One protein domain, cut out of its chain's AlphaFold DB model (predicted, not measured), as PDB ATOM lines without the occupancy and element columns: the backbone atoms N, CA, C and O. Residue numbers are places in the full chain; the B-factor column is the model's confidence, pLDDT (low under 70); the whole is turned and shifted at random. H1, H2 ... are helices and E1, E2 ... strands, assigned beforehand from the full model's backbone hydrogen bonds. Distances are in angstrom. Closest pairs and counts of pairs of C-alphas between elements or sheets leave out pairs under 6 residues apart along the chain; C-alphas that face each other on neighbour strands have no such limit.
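AT A GLANCE: This is residues 86 to 201 of the 203 residues of the protein "INTEIN_C_TER domain-containing protein" of Halomonas olivaria (UniProt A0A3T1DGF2). Two long helices, H2 and H5, cross and pack together over a narrow ribbon of two short parallel strands, E1 and E2, near the middle of an elongated model. H3 makes one end of the long axis, while H1, H4 and the unnamed stretch 99 to 110 lie toward the other; residues 195 to 201 stick out. The printed part has 116 residues with five named helices and two named strands, in the order E1 H1 H2 H3 E2 H4 H5, and the class is mostly helix. The whole is loose, with a radius of gyration of the C-alphas of 16.9 A, and spans 53 by 30 by 21 A.

HOW THE PARTS SIT: E1, residues 90 to 94, and E2, residues 150 to 154, are parallel neighbours at 30 degrees, with N 91 and O 150 at 3.0 A and N 152 and O 91 at 2.8 A, both within hydrogen-bond range. With H1, residues 95 to 98, H2, residues 111 to 128, and H3, residues 137 to 146, between them, they form a strand-helix-strand unit, two parallel neighbour strands joined through helices. H1 and H2 only just touch, with 3 pairs of C-alphas within 8 A, the closest those of Phe 98 and Tyr 114 at 6.5 A; H2 does this with residues 111 to 114 alone. The closest C-alphas of E1 and H2, Gly 91 and Leu 125, are 7.3 A apart. H3 touches no helix. H4, residues 156 to 162, touches H1, the closest C-alphas being Thr 96 and Thr 159 at 5.0 A. H5, residues 170 to 199, touches H2 at a steep tilt of 45 degrees, the same way; H2 touches H5 with residues 115 to 123 alone and H5 touches H2 with residues 182 to 194 alone, the closest C-alphas being those of Ala 119 and Gln 190 at 5.7 A. H4 and H5 are close but not clearly touching, Leu 160 and Ser 172 having the closest C-alphas at 6.9 A. In H2, H3, H4 and H5 every O i to N i+4 pair is within hydrogen-bond range; H1 is too short for such a pair.

IN THESE COORDINATES: E1 begins at C-alpha 90, (-2.521, 41.893, -30.512), and is 13.5 A long; E2 is 13.1 A. H1 measures 5.7 A, H2 25.6 A, H3 14.3 A and H4 9.9 A. H5, the longest helix, measures 42.8 A and ends at C-alpha 199, (6.344, 59.359, -18.059).

THE WHOLE: The C-alphas of Asn 105 and Pro 137, the two farthest apart, are 55.2 A apart. The printed part has no cut. The link from H1 to H2, 12 residues, is long. The mean pLDDT of the printed part is 93.8, and residues 200 to 201 are under 70.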
ATOM      1  N   GLY A  86      -7.666  41.424 -17.758       84.31
ATOM      2  CA  GLY A  86      -6.701  41.793 -18.788       84.31
ATOM      3  C   GLY A  86      -7.310  41.747 -20.192       84.31
ATOM      4  O   GLY A  86      -8.125  40.880 -20.495       84.31
ATOM      5  N   ALA A  87      -6.855  42.639 -21.072       84.19
ATOM      6  CA  ALA A  87      -7.250  42.657 -22.478       84.19
ATOM      7  C   ALA A  87      -6.097  42.221 -23.396       84.19
ATOM      8  O   ALA A  87      -4.931  42.566 -23.176       84.19
ATOM      9  N   CYS A  88      -6.430  41.471 -24.448       87.06
ATOM     10  CA  CYS A  88      -5.495  41.130 -25.517       87.06
ATOM     11  C   CYS A  88      -5.423  42.276 -26.527       87.06
ATOM     12  O   CYS A  88      -6.367  42.502 -27.280       87.06
ATOM     13  N   LEU A  89      -4.277  42.954 -26.589       89.38
ATOM     14  CA  LEU A  89      -3.983  43.919 -27.640       89.38
ATOM     15  C   LEU A  89      -2.925  43.350 -28.581       89.38
ATOM     16  O   LEU A  89      -1.733  43.412 -28.282       89.38
ATOM     17  N   LEU A  90      -3.368  42.744 -29.682       92.94
ATOM     18  CA  LEU A  90      -2.521  41.893 -30.512       92.94
ATOM     19  C   LEU A  90      -2.313  42.449 -31.915       92.94
ATOM     20  O   LEU A  90      -3.205  43.041 -32.520       92.94
ATOM     21  N   GLY A  91      -1.130  42.195 -32.464       94.06
ATOM     22  CA  GLY A  91      -0.780  42.596 -33.816       94.06
ATOM     23  C   GLY A  91       0.294  41.702 -34.421       94.06
ATOM     24  O   GLY A  91       1.168  41.216 -33.712       94.06
ATOM     25  N   SER A  92       0.248  41.479 -35.736       96.56
ATOM     26  CA  SER A  92       1.214  40.617 -36.432       96.56
ATOM     27  C   SER A  92       1.924  41.316 -37.586       96.56
ATOM     28  O   SER A  92       1.287  41.883 -38.474       96.56
ATOM     29  N   VAL A  93       3.252  41.204 -37.620       97.88
ATOM     30  CA  VAL A  93       4.076  41.641 -38.754       97.88
ATOM     31  C   VAL A  93       4.098  40.553 -39.836       97.88
ATOM     32  O   VAL A  93       4.417  39.396 -39.566       97.88
ATOM     33  N   ASN A  94       3.779  40.904 -41.085       98.38
ATOM     34  CA  ASN A  94       3.836  39.963 -42.209       98.38
ATOM     35  C   ASN A  94       5.269  39.821 -42.746       98.38
ATOM     36  O   ASN A  94       5.726  40.662 -43.525       98.38
ATOM     37  N   LEU A  95       5.950  38.729 -42.389       98.69
ATOM     38  CA  LEU A  95       7.360  38.500 -42.731       98.69
ATOM     39  C   LEU A  95       7.625  38.418 -44.240       98.69
ATOM     40  O   LEU A  95       8.733  38.702 -44.691       98.69
ATOM     41  N   THR A  96       6.624  38.059 -45.045       98.50
ATOM     42  CA  THR A  96       6.803  37.903 -46.500       98.50
ATOM     43  C   THR A  96       7.084  39.232 -47.199       98.50
ATOM     44  O   THR A  96       7.705  39.261 -48.257       98.50
ATOM     45  N   LYS A  97       6.692  40.359 -46.588       98.50
ATOM     46  CA  LYS A  97       6.907  41.713 -47.128       98.50
ATOM     47  C   LYS A  97       8.342  42.221 -46.983       98.50
ATOM     48  O   LYS A  97       8.650  43.289 -47.509       98.50
ATOM     49  N   PHE A  98       9.196  41.473 -46.291       98.69
ATOM     50  CA  PHE A  98      10.600  41.816 -46.061       98.69
ATOM     51  C   PHE A  98      11.553  40.923 -46.855       98.69
ATOM     52  O   PHE A  98      12.762  41.040 -46.694       98.69
ATOM     53  N   VAL A  99      11.046  40.031 -47.710       98.69
ATOM     54  CA  VAL A  99      11.908  39.250 -48.599       98.69
ATOM     55  C   VAL A  99      12.203  40.058 -49.856       98.69
ATOM     56  O   VAL A  99      11.293  40.526 -50.540       98.69
ATOM     57  N   ILE A 100      13.487  40.210 -50.151       98.62
ATOM     58  CA  ILE A 100      14.006  40.796 -51.382       98.62
ATOM     59  C   ILE A 100      14.434  39.648 -52.294       98.62
ATOM     60  O   ILE A 100      15.044  38.692 -51.819       98.62
ATOM     61  N   ASP A 101      14.100  39.765 -53.582       98.00
ATOM     62  CA  ASP A 101      14.319  38.732 -54.605       98.00
ATOM     63  C   ASP A 101      13.699  37.363 -54.238       98.00
ATOM     64  O   ASP A 101      14.400  36.353 -54.195       98.00
ATOM     65  N   PRO A 102      12.391  37.289 -53.903       98.12
ATOM     66  CA  PRO A 102      11.775  36.038 -53.468       98.12
ATOM     67  C   PRO A 102      11.906  34.963 -54.554       98.12
ATOM     68  O   PRO A 102      11.550  35.196 -55.705       98.12
ATOM     69  N   PHE A 103      12.380  33.774 -54.169       97.94
ATOM     70  CA  PHE A 103      12.668  32.635 -55.056       97.94
ATOM     71  C   PHE A 103      13.793  32.847 -56.078       97.94
ATOM     72  O   PHE A 103      14.077  31.928 -56.850       97.94
ATOM     73  N   GLY A 104      14.447  34.010 -56.080       96.88
ATOM     74  CA  GLY A 104      15.456  34.354 -57.066       96.88
ATOM     75  C   GLY A 104      16.815  33.696 -56.833       96.88
ATOM     76  O   GLY A 104      16.948  32.620 -56.223       96.88
ATOM     77  N   ASN A 105      17.843  34.340 -57.380       96.44
ATOM     78  CA  ASN A 105      19.213  33.836 -57.316       96.44
ATOM     79  C   ASN A 105      19.821  34.091 -55.936       96.44
ATOM     80  O   ASN A 105      20.493  33.209 -55.404       96.44
ATOM     81  N   GLU A 106      19.524  35.248 -55.340       96.31
ATOM     82  CA  GLU A 106      20.075  35.676 -54.051       96.31
ATOM     83  C   GLU A 106      18.969  36.221 -53.128       96.31
ATOM     84  O   GLU A 106      18.989  37.396 -52.741       96.31
ATOM     85  N   PRO A 107      17.980  35.386 -52.750       97.94
ATOM     86  CA  PRO A 107      16.897  35.834 -51.892       97.94
ATOM     87  C   PRO A 107      17.433  36.187 -50.503       97.94
ATOM     88  O   PRO A 107      18.180  35.425 -49.884       97.94
ATOM     89  N   ARG A 108      17.022  37.340 -49.974       98.19
ATOM     90  CA  ARG A 108      17.494  37.828 -48.670       98.19
ATOM     91  C   ARG A 108      16.413  38.564 -47.901       98.19
ATOM     92  O   ARG A 108      15.467  39.096 -48.474       98.19
ATOM     93  N   PHE A 109      16.576  38.621 -46.586       98.69
ATOM     94  CA  PHE A 109      15.650  39.313 -45.699       98.69
ATOM     95  C   PHE A 109      16.106  40.755 -45.432       98.69
ATOM     96  O   PHE A 109      17.279  41.013 -45.157       98.69
ATOM     97  N   ASP A 110      15.178  41.702 -45.519       98.62
ATOM     98  CA  ASP A 110      15.388  43.124 -45.265       98.62
ATOM     99  C   ASP A 110      15.281  43.432 -43.766       98.62
ATOM    100  O   ASP A 110      14.242  43.854 -43.244       98.62
ATOM    101  N   TRP A 111      16.382  43.193 -43.057       98.44
ATOM    102  CA  TRP A 111      16.455  43.390 -41.611       98.44
ATOM    103  C   TRP A 111      16.290  44.848 -41.182       98.44
ATOM    104  O   TRP A 111      15.757  45.112 -40.106       98.44
ATOM    105  N   GLU A 112      16.757  45.798 -41.991       98.38
ATOM    106  CA  GLU A 112      16.651  47.223 -41.673       98.38
ATOM    107  C   GLU A 112      15.192  47.672 -41.717       98.38
ATOM    108  O   GLU A 112      14.676  48.223 -40.738       98.38
ATOM    109  N   ARG A 113      14.495  47.354 -42.814       98.50
ATOM    110  CA  ARG A 113      13.073  47.658 -42.946       98.50
ATOM    111  C   ARG A 113      12.243  46.929 -41.898       98.50
ATOM    112  O   ARG A 113      11.314  47.526 -41.359       98.50
ATOM    113  N   TYR A 114      12.574  45.674 -41.590       98.62
ATOM    114  CA  TYR A 114      11.894  44.909 -40.548       98.62
ATOM    115  C   TYR A 114      11.967  45.609 -39.191       98.62
ATOM    116  O   TYR A 114      10.924  45.913 -38.617       98.62
ATOM    117  N   ARG A 115      13.171  45.973 -38.726       98.50
ATOM    118  CA  ARG A 115      13.348  46.705 -37.458       98.50
ATOM    119  C   ARG A 115      12.561  48.016 -37.427       98.50
ATOM    120  O   ARG A 115      11.879  48.297 -36.446       98.50
ATOM    121  N   LYS A 116      12.595  48.784 -38.522       98.31
ATOM    122  CA  LYS A 116      11.842  50.042 -38.636       98.31
ATOM    123  C   LYS A 116      10.332  49.825 -38.512       98.31
ATOM    124  O   LYS A 116       9.660  50.590 -37.827       98.31
ATOM    125  N   VAL A 117       9.793  48.791 -39.160       98.38
ATOM    126  CA  VAL A 117       8.362  48.463 -39.066       98.38
ATOM    127  C   VAL A 117       7.994  48.003 -37.659       98.38
ATOM    128  O   VAL A 117       6.974  48.449 -37.148       98.38
ATOM    129  N   VAL A 118       8.819  47.177 -37.009       98.25
ATOM    130  CA  VAL A 118       8.588  46.736 -35.623       98.25
ATOM    131  C   VAL A 118       8.529  47.926 -34.658       98.25
ATOM    132  O   VAL A 118       7.615  47.999 -33.836       98.25
ATOM    133  N   ALA A 119       9.439  48.893 -34.788       97.62
ATOM    134  CA  ALA A 119       9.437  50.107 -33.970       97.62
ATOM    135  C   ALA A 119       8.143  50.922 -34.160       97.62
ATOM    136  O   ALA A 119       7.430  51.212 -33.198       97.62
ATOM    137  N   ILE A 120       7.769  51.202 -35.414       97.62
ATOM    138  CA  ILE A 120       6.524  51.922 -35.736       97.62
ATOM    139  C   ILE A 120       5.305  51.166 -35.198       97.62
ATOM    140  O   ILE A 120       4.406  51.768 -34.611       97.62
ATOM    141  N   PHE A 121       5.276  49.847 -35.374       97.38
ATOM    142  CA  PHE A 121       4.149  49.027 -34.963       97.38
ATOM    143  C   PHE A 121       4.016  48.937 -33.442       97.38
ATOM    144  O   PHE A 121       2.900  48.915 -32.936       97.38
ATOM    145  N   THR A 122       5.128  48.975 -32.704       96.25
ATOM    146  CA  THR A 122       5.113  49.007 -31.234       96.25
ATOM    147  C   THR A 122       4.401  50.263 -30.741       96.25
ATOM    148  O   THR A 122       3.486  50.178 -29.929       96.25
ATOM    149  N   ARG A 123       4.739  51.427 -31.311       95.50
ATOM    150  CA  ARG A 123       4.046  52.688 -31.014       95.50
ATOM    151  C   ARG A 123       2.582  52.663 -31.439       95.50
ATOM    152  O   ARG A 123       1.730  53.165 -30.720       95.50
ATOM    153  N   MET A 124       2.283  52.074 -32.597       95.56
ATOM    154  CA  MET A 124       0.904  51.926 -33.053       95.56
ATOM    155  C   MET A 124       0.074  51.122 -32.046       95.56
ATOM    156  O   MET A 124      -1.001  51.576 -31.681       95.56
ATOM    157  N   LEU A 125       0.574  49.975 -31.574       94.94
ATOM    158  CA  LEU A 125      -0.108  49.152 -30.571       94.94
ATOM    159  C   LEU A 125      -0.269  49.896 -29.238       94.94
ATOM    160  O   LEU A 125      -1.359  49.892 -28.675       94.94
ATOM    161  N   ASP A 126       0.766  50.600 -28.773       94.12
ATOM    162  CA  ASP A 126       0.665  51.441 -27.573       94.12
ATOM    163  C   ASP A 126      -0.420  52.525 -27.710       94.12
ATOM    164  O   ASP A 126      -1.188  52.756 -26.779       94.12
ATOM    165  N   ASN A 127      -0.558  53.144 -28.886       93.25
ATOM    166  CA  ASN A 127      -1.607  54.133 -29.135       93.25
ATOM    167  C   ASN A 127      -3.016  53.526 -29.102       93.25
ATOM    168  O   ASN A 127      -3.960  54.224 -28.737       93.25
ATOM    169  N   VAL A 128      -3.187  52.243 -29.449       93.25
ATOM    170  CA  VAL A 128      -4.513  51.603 -29.396       93.25
ATOM    171  C   VAL A 128      -5.045  51.546 -27.961       93.25
ATOM    172  O   VAL A 128      -6.255  51.615 -27.781       93.25
ATOM    173  N   VAL A 129      -4.182  51.529 -26.939       90.44
ATOM    174  CA  VAL A 129      -4.615  51.598 -25.530       90.44
ATOM    175  C   VAL A 129      -5.520  52.809 -25.271       90.44
ATOM    176  O   VAL A 129      -6.478  52.695 -24.517       90.44
ATOM    177  N   GLU A 130      -5.268  53.942 -25.930       86.94
ATOM    178  CA  GLU A 130      -6.040  55.182 -25.749       86.94
ATOM    179  C   GLU A 130      -7.399  55.166 -26.469       86.94
ATOM    180  O   GLU A 130      -8.262  55.990 -26.176       86.94
ATOM    181  N   ILE A 131      -7.603  54.242 -27.413       89.50
ATOM    182  CA  ILE A 131      -8.804  54.175 -28.264       89.50
ATOM    183  C   ILE A 131      -9.510  52.812 -28.215       89.50
ATOM    184  O   ILE A 131     -10.441  52.583 -28.982       89.50
ATOM    185  N   ALA A 132      -9.077  51.896 -27.341       81.38
ATOM    186  CA  ALA A 132      -9.503  50.494 -27.340       81.38
ATOM    187  C   ALA A 132     -11.007  50.294 -27.082       81.38
ATOM    188  O   ALA A 132     -11.545  49.258 -27.461       81.38
ATOM    189  N   GLY A 133     -11.682  51.259 -26.445       82.00
ATOM    190  CA  GLY A 133     -13.139  51.239 -26.257       82.00
ATOM    191  C   GLY A 133     -13.660  50.008 -25.507       82.00
ATOM    192  O   GLY A 133     -14.750  49.534 -25.810       82.00
ATOM    193  N   LEU A 134     -12.875  49.457 -24.569       86.38
ATOM    194  CA  LEU A 134     -13.238  48.234 -23.845       86.38
ATOM    195  C   LEU A 134     -14.535  48.434 -23.045       86.38
ATOM    196  O   LEU A 134     -14.674  49.469 -22.396       86.38
ATOM    197  N   PRO A 135     -15.467  47.467 -23.029       82.62
ATOM    198  CA  PRO A 135     -16.794  47.672 -22.448       82.62
ATOM    199  C   PRO A 135     -16.799  47.687 -20.915       82.62
ATOM    200  O   PRO A 135     -17.617  48.368 -20.302       82.62
ATOM    201  N   LEU A 136     -15.876  46.959 -20.273       85.62
ATOM    202  CA  LEU A 136     -15.838  46.829 -18.815       85.62
ATOM    203  C   LEU A 136     -14.886  47.861 -18.178       85.62
ATOM    204  O   LEU A 136     -13.699  47.887 -18.522       85.62
ATOM    205  N   PRO A 137     -15.330  48.655 -17.179       89.56
ATOM    206  CA  PRO A 137     -14.476  49.639 -16.499       89.56
ATOM    207  C   PRO A 137     -13.241  49.037 -15.810       89.56
ATOM    208  O   PRO A 137     -12.237  49.713 -15.585       89.56
ATOM    209  N   GLN A 138     -13.306  47.768 -15.403       89.75
ATOM    210  CA  GLN A 138     -12.169  47.030 -14.854       89.75
ATOM    211  C   GLN A 138     -11.096  46.815 -15.927       89.75
ATOM    212  O   GLN A 138      -9.930  47.112 -15.672       89.75
ATOM    213  N   GLN A 139     -11.499  46.398 -17.130       89.06
ATOM    214  CA  GLN A 139     -10.595  46.187 -18.259       89.06
ATOM    215  C   GLN A 139      -9.981  47.497 -18.764       89.06
ATOM    216  O   GLN A 139      -8.791  47.532 -19.070       89.06
ATOM    217  N   GLN A 140     -10.760  48.588 -18.796       89.69
ATOM    218  CA  GLN A 140     -10.254  49.927 -19.137       89.69
ATOM    219  C   GLN A 140      -9.127  50.361 -18.185       89.69
ATOM    220  O   GLN A 140      -8.036  50.723 -18.621       89.69
ATOM    221  N   ARG A 141      -9.338  50.233 -16.869       90.56
ATOM    222  CA  ARG A 141      -8.305  50.559 -15.871       90.56
ATOM    223  C   ARG A 141      -7.070  49.672 -16.002       90.56
ATOM    224  O   ARG A 141      -5.947  50.149 -15.869       90.56
ATOM    225  N   GLU A 142      -7.267  48.384 -16.258       91.00
ATOM    226  CA  GLU A 142      -6.184  47.413 -16.416       91.00
ATOM    227  C   GLU A 142      -5.314  47.688 -17.649       91.00
ATOM    228  O   GLU A 142      -4.080  47.688 -17.546       91.00
ATOM    229  N   ILE A 143      -5.929  47.964 -18.806       90.31
ATOM    230  CA  ILE A 143      -5.188  48.259 -20.035       90.31
ATOM    231  C   ILE A 143      -4.445  49.597 -19.935       90.31
ATOM    232  O   ILE A 143      -3.290  49.669 -20.349       90.31
ATOM    233  N   GLU A 144      -5.040  50.625 -19.324       89.12
ATOM    234  CA  GLU A 144      -4.395  51.928 -19.120       89.12
ATOM    235  C   GLU A 144      -3.217  51.841 -18.145       89.12
ATOM    236  O   GLU A 144      -2.152  52.397 -18.415       89.12
ATOM    237  N   ALA A 145      -3.376  51.101 -17.042       88.75
ATOM    238  CA  ALA A 145      -2.345  50.972 -16.017       88.75
ATOM    239  C   ALA A 145      -1.138  50.141 -16.476       88.75
ATOM    240  O   ALA A 145      -0.010  50.410 -16.061       88.75
ATOM    241  N   LYS A 146      -1.356  49.100 -17.294       88.62
ATOM    242  CA  LYS A 146      -0.299  48.137 -17.663       88.62
ATOM    243  C   LYS A 146       0.185  48.263 -19.102       88.62
ATOM    244  O   LYS A 146       1.290  47.808 -19.386       88.62
ATOM    245  N   ARG A 147      -0.642  48.806 -20.002       91.25
ATOM    246  CA  ARG A 147      -0.357  49.029 -21.434       91.25
ATOM    247  C   ARG A 147       0.257  47.813 -22.137       91.25
ATOM    248  O   ARG A 147       1.166  47.931 -22.956       91.25
ATOM    249  N   ARG A 148      -0.210  46.610 -21.783       88.56
ATOM    250  CA  ARG A 148       0.308  45.357 -22.349       88.56
ATOM    251  C   ARG A 148      -0.159  45.209 -23.788       88.56
ATOM    252  O   ARG A 148      -1.355  45.251 -24.054       88.56
ATOM    253  N   HIS A 149       0.782  44.939 -24.681       90.06
ATOM    254  CA  HIS A 149       0.494  44.581 -26.061       90.06
ATOM    255  C   HIS A 149       1.317  43.365 -26.494       90.06
ATOM    256  O   HIS A 149       2.489  43.224 -26.135       90.06
ATOM    257  N   GLY A 150       0.707  42.494 -27.290       90.62
ATOM    258  CA  GLY A 150       1.337  41.320 -27.871       90.62
ATOM    259  C   GLY A 150       1.632  41.549 -29.347       90.62
ATOM    260  O   GLY A 150       0.729  41.588 -30.181       90.62
ATOM    261  N   MET A 151       2.911  41.684 -29.685       94.50
ATOM    262  CA  MET A 151       3.342  41.714 -31.078       94.50
ATOM    263  C   MET A 151       3.870  40.343 -31.485       94.50
ATOM    264  O   MET A 151       4.777  39.810 -30.850       94.50
ATOM    265  N   GLY A 152       3.320  39.798 -32.564       95.44
ATOM    266  CA  GLY A 152       3.775  38.571 -33.203       95.44
ATOM    267  C   GLY A 152       4.153  38.790 -34.665       95.44
ATOM    268  O   GLY A 152       4.272  39.915 -35.165       95.44
ATOM    269  N   PHE A 153       4.305  37.685 -35.382       97.56
ATOM    270  CA  PHE A 153       4.513  37.688 -36.820       97.56
ATOM    271  C   PHE A 153       3.732  36.564 -37.492       97.56
ATOM    272  O   PHE A 153       3.440  35.531 -36.894       97.56
ATOM    273  N   LEU A 154       3.437  36.759 -38.773       97.38
ATOM    274  CA  LEU A 154       2.820  35.757 -39.635       97.38
ATOM    275  C   LEU A 154       3.677  35.521 -40.878       97.38
ATOM    276  O   LEU A 154       4.515  36.345 -41.253       97.38
ATOM    277  N   GLY A 155       3.443  34.391 -41.546       97.81
ATOM    278  CA  GLY A 155       4.090  34.078 -42.819       97.81
ATOM    279  C   GLY A 155       5.493  33.481 -42.708       97.81
ATOM    280  O   GLY A 155       6.185  33.439 -43.717       97.81
ATOM    281  N   LEU A 156       5.911  32.977 -41.537       98.44
ATOM    282  CA  LEU A 156       7.239  32.374 -41.339       98.44
ATOM    283  C   LEU A 156       7.559  31.281 -42.371       98.44
ATOM    284  O   LEU A 156       8.598  31.341 -43.023       98.44
ATOM    285  N   GLY A 157       6.659  30.311 -42.569       98.19
ATOM    286  CA  GLY A 157       6.869  29.234 -43.548       98.19
ATOM    287  C   GLY A 157       6.983  29.747 -44.987       98.19
ATOM    288  O   GLY A 157       7.869  29.327 -45.732       98.19
ATOM    289  N   SER A 158       6.143  30.713 -45.362       98.56
ATOM    290  CA  SER A 158       6.196  31.352 -46.681       98.56
ATOM    291  C   SER A 158       7.496  32.128 -46.879       98.56
ATOM    292  O   SER A 158       8.124  32.002 -47.922       98.56
ATOM    293  N   THR A 159       7.945  32.875 -45.868       98.75
ATOM    294  CA  THR A 159       9.221  33.599 -45.888       98.75
ATOM    295  C   THR A 159      10.402  32.649 -46.043       98.75
ATOM    296  O   THR A 159      11.246  32.879 -46.902       98.75
ATOM    297  N   LEU A 160      10.443  31.551 -45.281       98.69
ATOM    298  CA  LEU A 160      11.479  30.523 -45.429       98.69
ATOM    299  C   LEU A 160      11.492  29.941 -46.848       98.69
ATOM    300  O   LEU A 160      12.552  29.818 -47.456       98.69
ATOM    301  N   THR A 161      10.312  29.675 -47.412       98.50
ATOM    302  CA  THR A 161      10.165  29.179 -48.789       98.50
ATOM    303  C   THR A 161      10.681  30.196 -49.812       98.50
ATOM    304  O   THR A 161      11.451  29.833 -50.699       98.50
ATOM    305  N   MET A 162      10.337  31.480 -49.665       98.69
ATOM    306  CA  MET A 162      10.840  32.567 -50.520       98.69
ATOM    307  C   MET A 162      12.361  32.736 -50.422       98.69
ATOM    308  O   MET A 162      13.004  33.059 -51.418       98.69
ATOM    309  N   LEU A 163      12.935  32.484 -49.243       98.62
ATOM    310  CA  LEU A 163      14.379  32.476 -48.992       98.62
ATOM    311  C   LEU A 163      15.072  31.179 -49.436       98.62
ATOM    312  O   LEU A 163      16.286  31.062 -49.298       98.62
ATOM    313  N   LYS A 164      14.319  30.205 -49.967       98.25
ATOM    314  CA  LYS A 164      14.809  28.872 -50.359       98.25
ATOM    315  C   LYS A 164      15.456  28.116 -49.183       98.25
ATOM    316  O   LYS A 164      16.361  27.310 -49.379       98.25
ATOM    317  N   ILE A 165      14.965  28.354 -47.963       98.31
ATOM    318  CA  ILE A 165      15.410  27.703 -46.727       98.31
ATOM    319  C   ILE A 165      14.405  26.599 -46.357       98.31
ATOM    320  O   ILE A 165      13.241  26.905 -46.087       98.31
ATOM    321  N   PRO A 166      14.818  25.320 -46.279       98.00
ATOM    322  CA  PRO A 166      13.927  24.245 -45.851       98.00
ATOM    323  C   PRO A 166      13.478  24.424 -44.399       98.00
ATOM    324  O   PRO A 166      14.305  24.645 -43.506       98.00
ATOM    325  N   TYR A 167      12.177  24.288 -44.148       97.12
ATOM    326  CA  TYR A 167      11.619  24.343 -42.797       97.12
ATOM    327  C   TYR A 167      12.182  23.202 -41.936       97.12
ATOM    328  O   TYR A 167      12.278  22.064 -42.391       97.12
ATOM    329  N   GLY A 168      12.578  23.501 -40.698       94.94
ATOM    330  CA  GLY A 168      13.188  22.533 -39.779       94.94
ATOM    331  C   GLY A 168      14.688  22.305 -40.003       94.94
ATOM    332  O   GLY A 168      15.328  21.609 -39.217       94.94
ATOM    333  N   SER A 169      15.290  22.911 -41.031       98.38
ATOM    334  CA  SER A 169      16.749  22.928 -41.184       98.38
ATOM    335  C   SER A 169      17.415  23.778 -40.097       98.38
ATOM    336  O   SER A 169      16.812  24.723 -39.580       98.38
ATOM    337  N   LYS A 170      18.702  23.528 -39.816       98.44
ATOM    338  CA  LYS A 170      19.501  24.365 -38.898       98.44
ATOM    339  C   LYS A 170      19.436  25.852 -39.266       98.44
ATOM    340  O   LYS A 170      19.303  26.695 -38.390       98.44
ATOM    341  N   GLN A 171      19.465  26.160 -40.563       98.00
ATOM    342  CA  GLN A 171      19.362  27.532 -41.055       98.00
ATOM    343  C   GLN A 171      17.988  28.152 -40.758       98.00
ATOM    344  O   GLN A 171      17.927  29.317 -40.375       98.00
ATOM    345  N   SER A 172      16.892  27.393 -40.881       98.31
ATOM    346  CA  SER A 172      15.554  27.898 -40.537       98.31
ATOM    347  C   SER A 172      15.398  28.213 -39.049       98.31
ATOM    348  O   SER A 172      14.724  29.182 -38.705       98.31
ATOM    349  N   LEU A 173      16.051  27.436 -38.175       98.38
ATOM    350  CA  LEU A 173      16.049  27.678 -36.732       98.38
ATOM    351  C   LEU A 173      16.775  28.983 -36.406       98.38
ATOM    352  O   LEU A 173      16.189  29.850 -35.768       98.38
ATOM    353  N   VAL A 174      17.986  29.162 -36.946       98.50
ATOM    354  CA  VAL A 174      18.762  30.405 -36.795       98.50
ATOM    355  C   VAL A 174      17.984  31.605 -37.334       98.50
ATOM    356  O   VAL A 174      17.889  32.633 -36.675       98.50
ATOM    357  N   PHE A 175      17.366  31.482 -38.511       98.56
ATOM    358  CA  PHE A 175      16.551  32.560 -39.072       98.56
ATOM    359  C   PHE A 175      15.362  32.920 -38.167       98.56
ATOM    360  O   PHE A 175      15.095  34.095 -37.930       98.56
ATOM    361  N   THR A 176      14.653  31.915 -37.647       98.38
ATOM    362  CA  THR A 176      13.487  32.121 -36.773       98.38
ATOM    363  C   THR A 176      13.886  32.766 -35.445       98.38
ATOM    364  O   THR A 176      13.186  33.656 -34.956       98.38
ATOM    365  N   GLU A 177      15.027  32.357 -34.886       98.44
ATOM    366  CA  GLU A 177      15.624  32.977 -33.704       98.44
ATOM    367  C   GLU A 177      15.938  34.453 -33.965       98.44
ATOM    368  O   GLU A 177      15.503  35.313 -33.205       98.44
ATOM    369  N   GLU A 178      16.582  34.770 -35.088       98.38
ATOM    370  CA  GLU A 178      16.938  36.143 -35.452       98.38
ATOM    371  C   GLU A 178      15.710  37.038 -35.677       98.38
ATOM    372  O   GLU A 178      15.671  38.171 -35.188       98.38
ATOM    373  N   VAL A 179      14.670  36.535 -36.354       98.50
ATOM    374  CA  VAL A 179      13.389  37.247 -36.525       98.50
ATOM    375  C   VAL A 179      12.758  37.573 -35.172       98.50
ATOM    376  O   VAL A 179      12.334  38.712 -34.950       98.50
ATOM    377  N   SER A 180      12.723  36.594 -34.267       98.12
ATOM    378  CA  SER A 180      12.130  36.735 -32.932       98.12
ATOM    379  C   SER A 180      12.957  37.670 -32.047       98.12
ATOM    380  O   SER A 180      12.410  38.540 -31.370       98.12
ATOM    381  N   ARG A 181      14.287  37.556 -32.106       98.25
ATOM    382  CA  ARG A 181      15.232  38.408 -31.379       98.25
ATOM    383  C   ARG A 181      15.107  39.864 -31.814       98.25
ATOM    384  O   ARG A 181      15.039  40.750 -30.966       98.25
ATOM    385  N   HIS A 182      15.049  40.124 -33.119       98.19
ATOM    386  CA  HIS A 182      14.850  41.477 -33.633       98.19
ATOM    387  C   HIS A 182      13.470  42.041 -33.277       98.19
ATOM    388  O   HIS A 182      13.392  43.216 -32.931       98.19
ATOM    389  N   LEU A 183      12.412  41.219 -33.291       98.06
ATOM    390  CA  LEU A 183      11.082  41.631 -32.827       98.06
ATOM    391  C   LEU A 183      11.128  42.109 -31.367       98.06
ATOM    392  O   LEU A 183      10.692  43.215 -31.059       98.06
ATOM    393  N   ALA A 184      11.709  41.291 -30.482       97.12
ATOM    394  CA  ALA A 184      11.780  41.573 -29.053       97.12
ATOM    395  C   ALA A 184      12.652  42.797 -28.739       97.12
ATOM    396  O   ALA A 184      12.218  43.703 -28.032       97.12
ATOM    397  N   ILE A 185      13.869  42.854 -29.293       97.81
ATOM    398  CA  ILE A 185      14.822  43.933 -29.002       97.81
ATOM    399  C   ILE A 185      14.297  45.286 -29.483       97.81
ATOM    400  O   ILE A 185      14.385  46.262 -28.740       97.81
ATOM    401  N   GLU A 186      13.764  45.371 -30.705       97.81
ATOM    402  CA  GLU A 186      13.233  46.643 -31.205       97.81
ATOM    403  C   GLU A 186      11.952  47.050 -30.468       97.81
ATOM    404  O   GLU A 186      11.791  48.227 -30.149       97.81
ATOM    405  N   GLY A 187      11.099  46.088 -30.099       96.31
ATOM    406  CA  GLY A 187       9.946  46.347 -29.237       96.31
ATOM    407  C   GLY A 187      10.350  46.929 -27.878       96.31
ATOM    408  O   GLY A 187       9.803  47.945 -27.455       96.31
ATOM    409  N   TRP A 188      11.356  46.355 -27.210       95.94
ATOM    410  CA  TRP A 188      11.852  46.875 -25.928       95.94
ATOM    411  C   TRP A 188      12.509  48.248 -26.049       95.94
ATOM    412  O   TRP A 188      12.290  49.102 -25.190       95.94
ATOM    413  N   LYS A 189      13.286  48.496 -27.110       96.88
ATOM    414  CA  LYS A 189      13.850  49.827 -27.374       96.88
ATOM    415  C   LYS A 189      12.746  50.867 -27.532       96.88
ATOM    416  O   LYS A 189      12.802  51.903 -26.875       96.88
ATOM    417  N   GLN A 190      11.722  50.566 -28.331       96.31
ATOM    418  CA  GLN A 190      10.612  51.491 -28.525       96.31
ATOM    419  C   GLN A 190       9.808  51.693 -27.237       96.31
ATOM    420  O   GLN A 190       9.410  52.815 -26.939       96.31
ATOM    421  N   ALA A 191       9.609  50.642 -26.437       93.00
ATOM    422  CA  ALA A 191       8.961  50.754 -25.133       93.00
ATOM    423  C   ALA A 191       9.733  51.687 -24.182       93.00
ATOM    424  O   ALA A 191       9.122  52.500 -23.490       93.00
ATOM    425  N   LEU A 192      11.072  51.634 -24.177       94.94
ATOM    426  CA  LEU A 192      11.904  52.566 -23.404       94.94
ATOM    427  C   LEU A 192      11.744  54.016 -23.880       94.94
ATOM    428  O   LEU A 192      11.673  54.926 -23.053       94.94
ATOM    429  N   GLU A 193      11.680  54.246 -25.191       94.94
ATOM    430  CA  GLU A 193      11.428  55.580 -25.750       94.94
ATOM    431  C   GLU A 193      10.045  56.109 -25.356       94.94
ATOM    432  O   GLU A 193       9.943  57.220 -24.837       94.94
ATOM    433  N   LEU A 194       8.997  55.294 -25.511       92.44
ATOM    434  CA  LEU A 194       7.625  55.644 -25.127       92.44
ATOM    435  C   LEU A 194       7.504  55.903 -23.624       92.44
ATOM    436  O   LEU A 194       6.808  56.828 -23.208       92.44
ATOM    437  N   SER A 195       8.218  55.135 -22.797       91.19
ATOM    438  CA  SER A 195       8.272  55.374 -21.356       91.19
ATOM    439  C   SER A 195       8.843  56.755 -21.041       91.19
ATOM    440  O   SER A 195       8.296  57.442 -20.181       91.19
ATOM    441  N   ARG A 196       9.913  57.180 -21.725       92.38
ATOM    442  CA  ARG A 196      10.504  58.516 -21.539       92.38
ATOM    443  C   ARG A 196       9.577  59.621 -22.030       92.38
ATOM    444  O   ARG A 196       9.439  60.627 -21.350       92.38
ATOM    445  N   GLU A 197       8.929  59.425 -23.172       89.94
ATOM    446  CA  GLU A 197       7.991  60.398 -23.737       89.94
ATOM    447  C   GLU A 197       6.771  60.612 -22.833       89.94
ATOM    448  O   GLU A 197       6.390  61.747 -22.560       89.94
ATOM    449  N   ARG A 198       6.170  59.523 -22.342       79.06
ATOM    450  CA  ARG A 198       4.888  59.567 -21.623       79.06
ATOM    451  C   ARG A 198       5.029  59.761 -20.113       79.06
ATOM    452  O   ARG A 198       4.135  60.331 -19.500       79.06
ATOM    453  N   HIS A 199       6.131  59.308 -19.514       71.31
ATOM    454  CA  HIS A 199       6.344  59.359 -18.059       71.31
ATOM    455  C   HIS A 199       7.555  60.212 -17.649       71.31
ATOM    456  O   HIS A 199       7.703  60.535 -16.477       71.31
ATOM    457  N   GLY A 200       8.422  60.603 -18.590       53.50
ATOM    458  CA  GLY A 200       9.597  61.441 -18.322       53.50
ATOM    459  C   GLY A 200       9.324  62.949 -18.287       53.50
ATOM    460  O   GLY A 200      10.237  63.711 -17.993       53.50
ATOM    461  N   ALA A 201       8.092  63.393 -18.558       42.94
ATOM    462  CA  ALA A 201       7.683  64.800 -18.468       42.94
ATOM    463  C   ALA A 201       7.013  65.166 -17.122       42.94
ATOM    464  O   ALA A 201       6.341  66.191 -17.032       42.94
TER     465      ALA A 201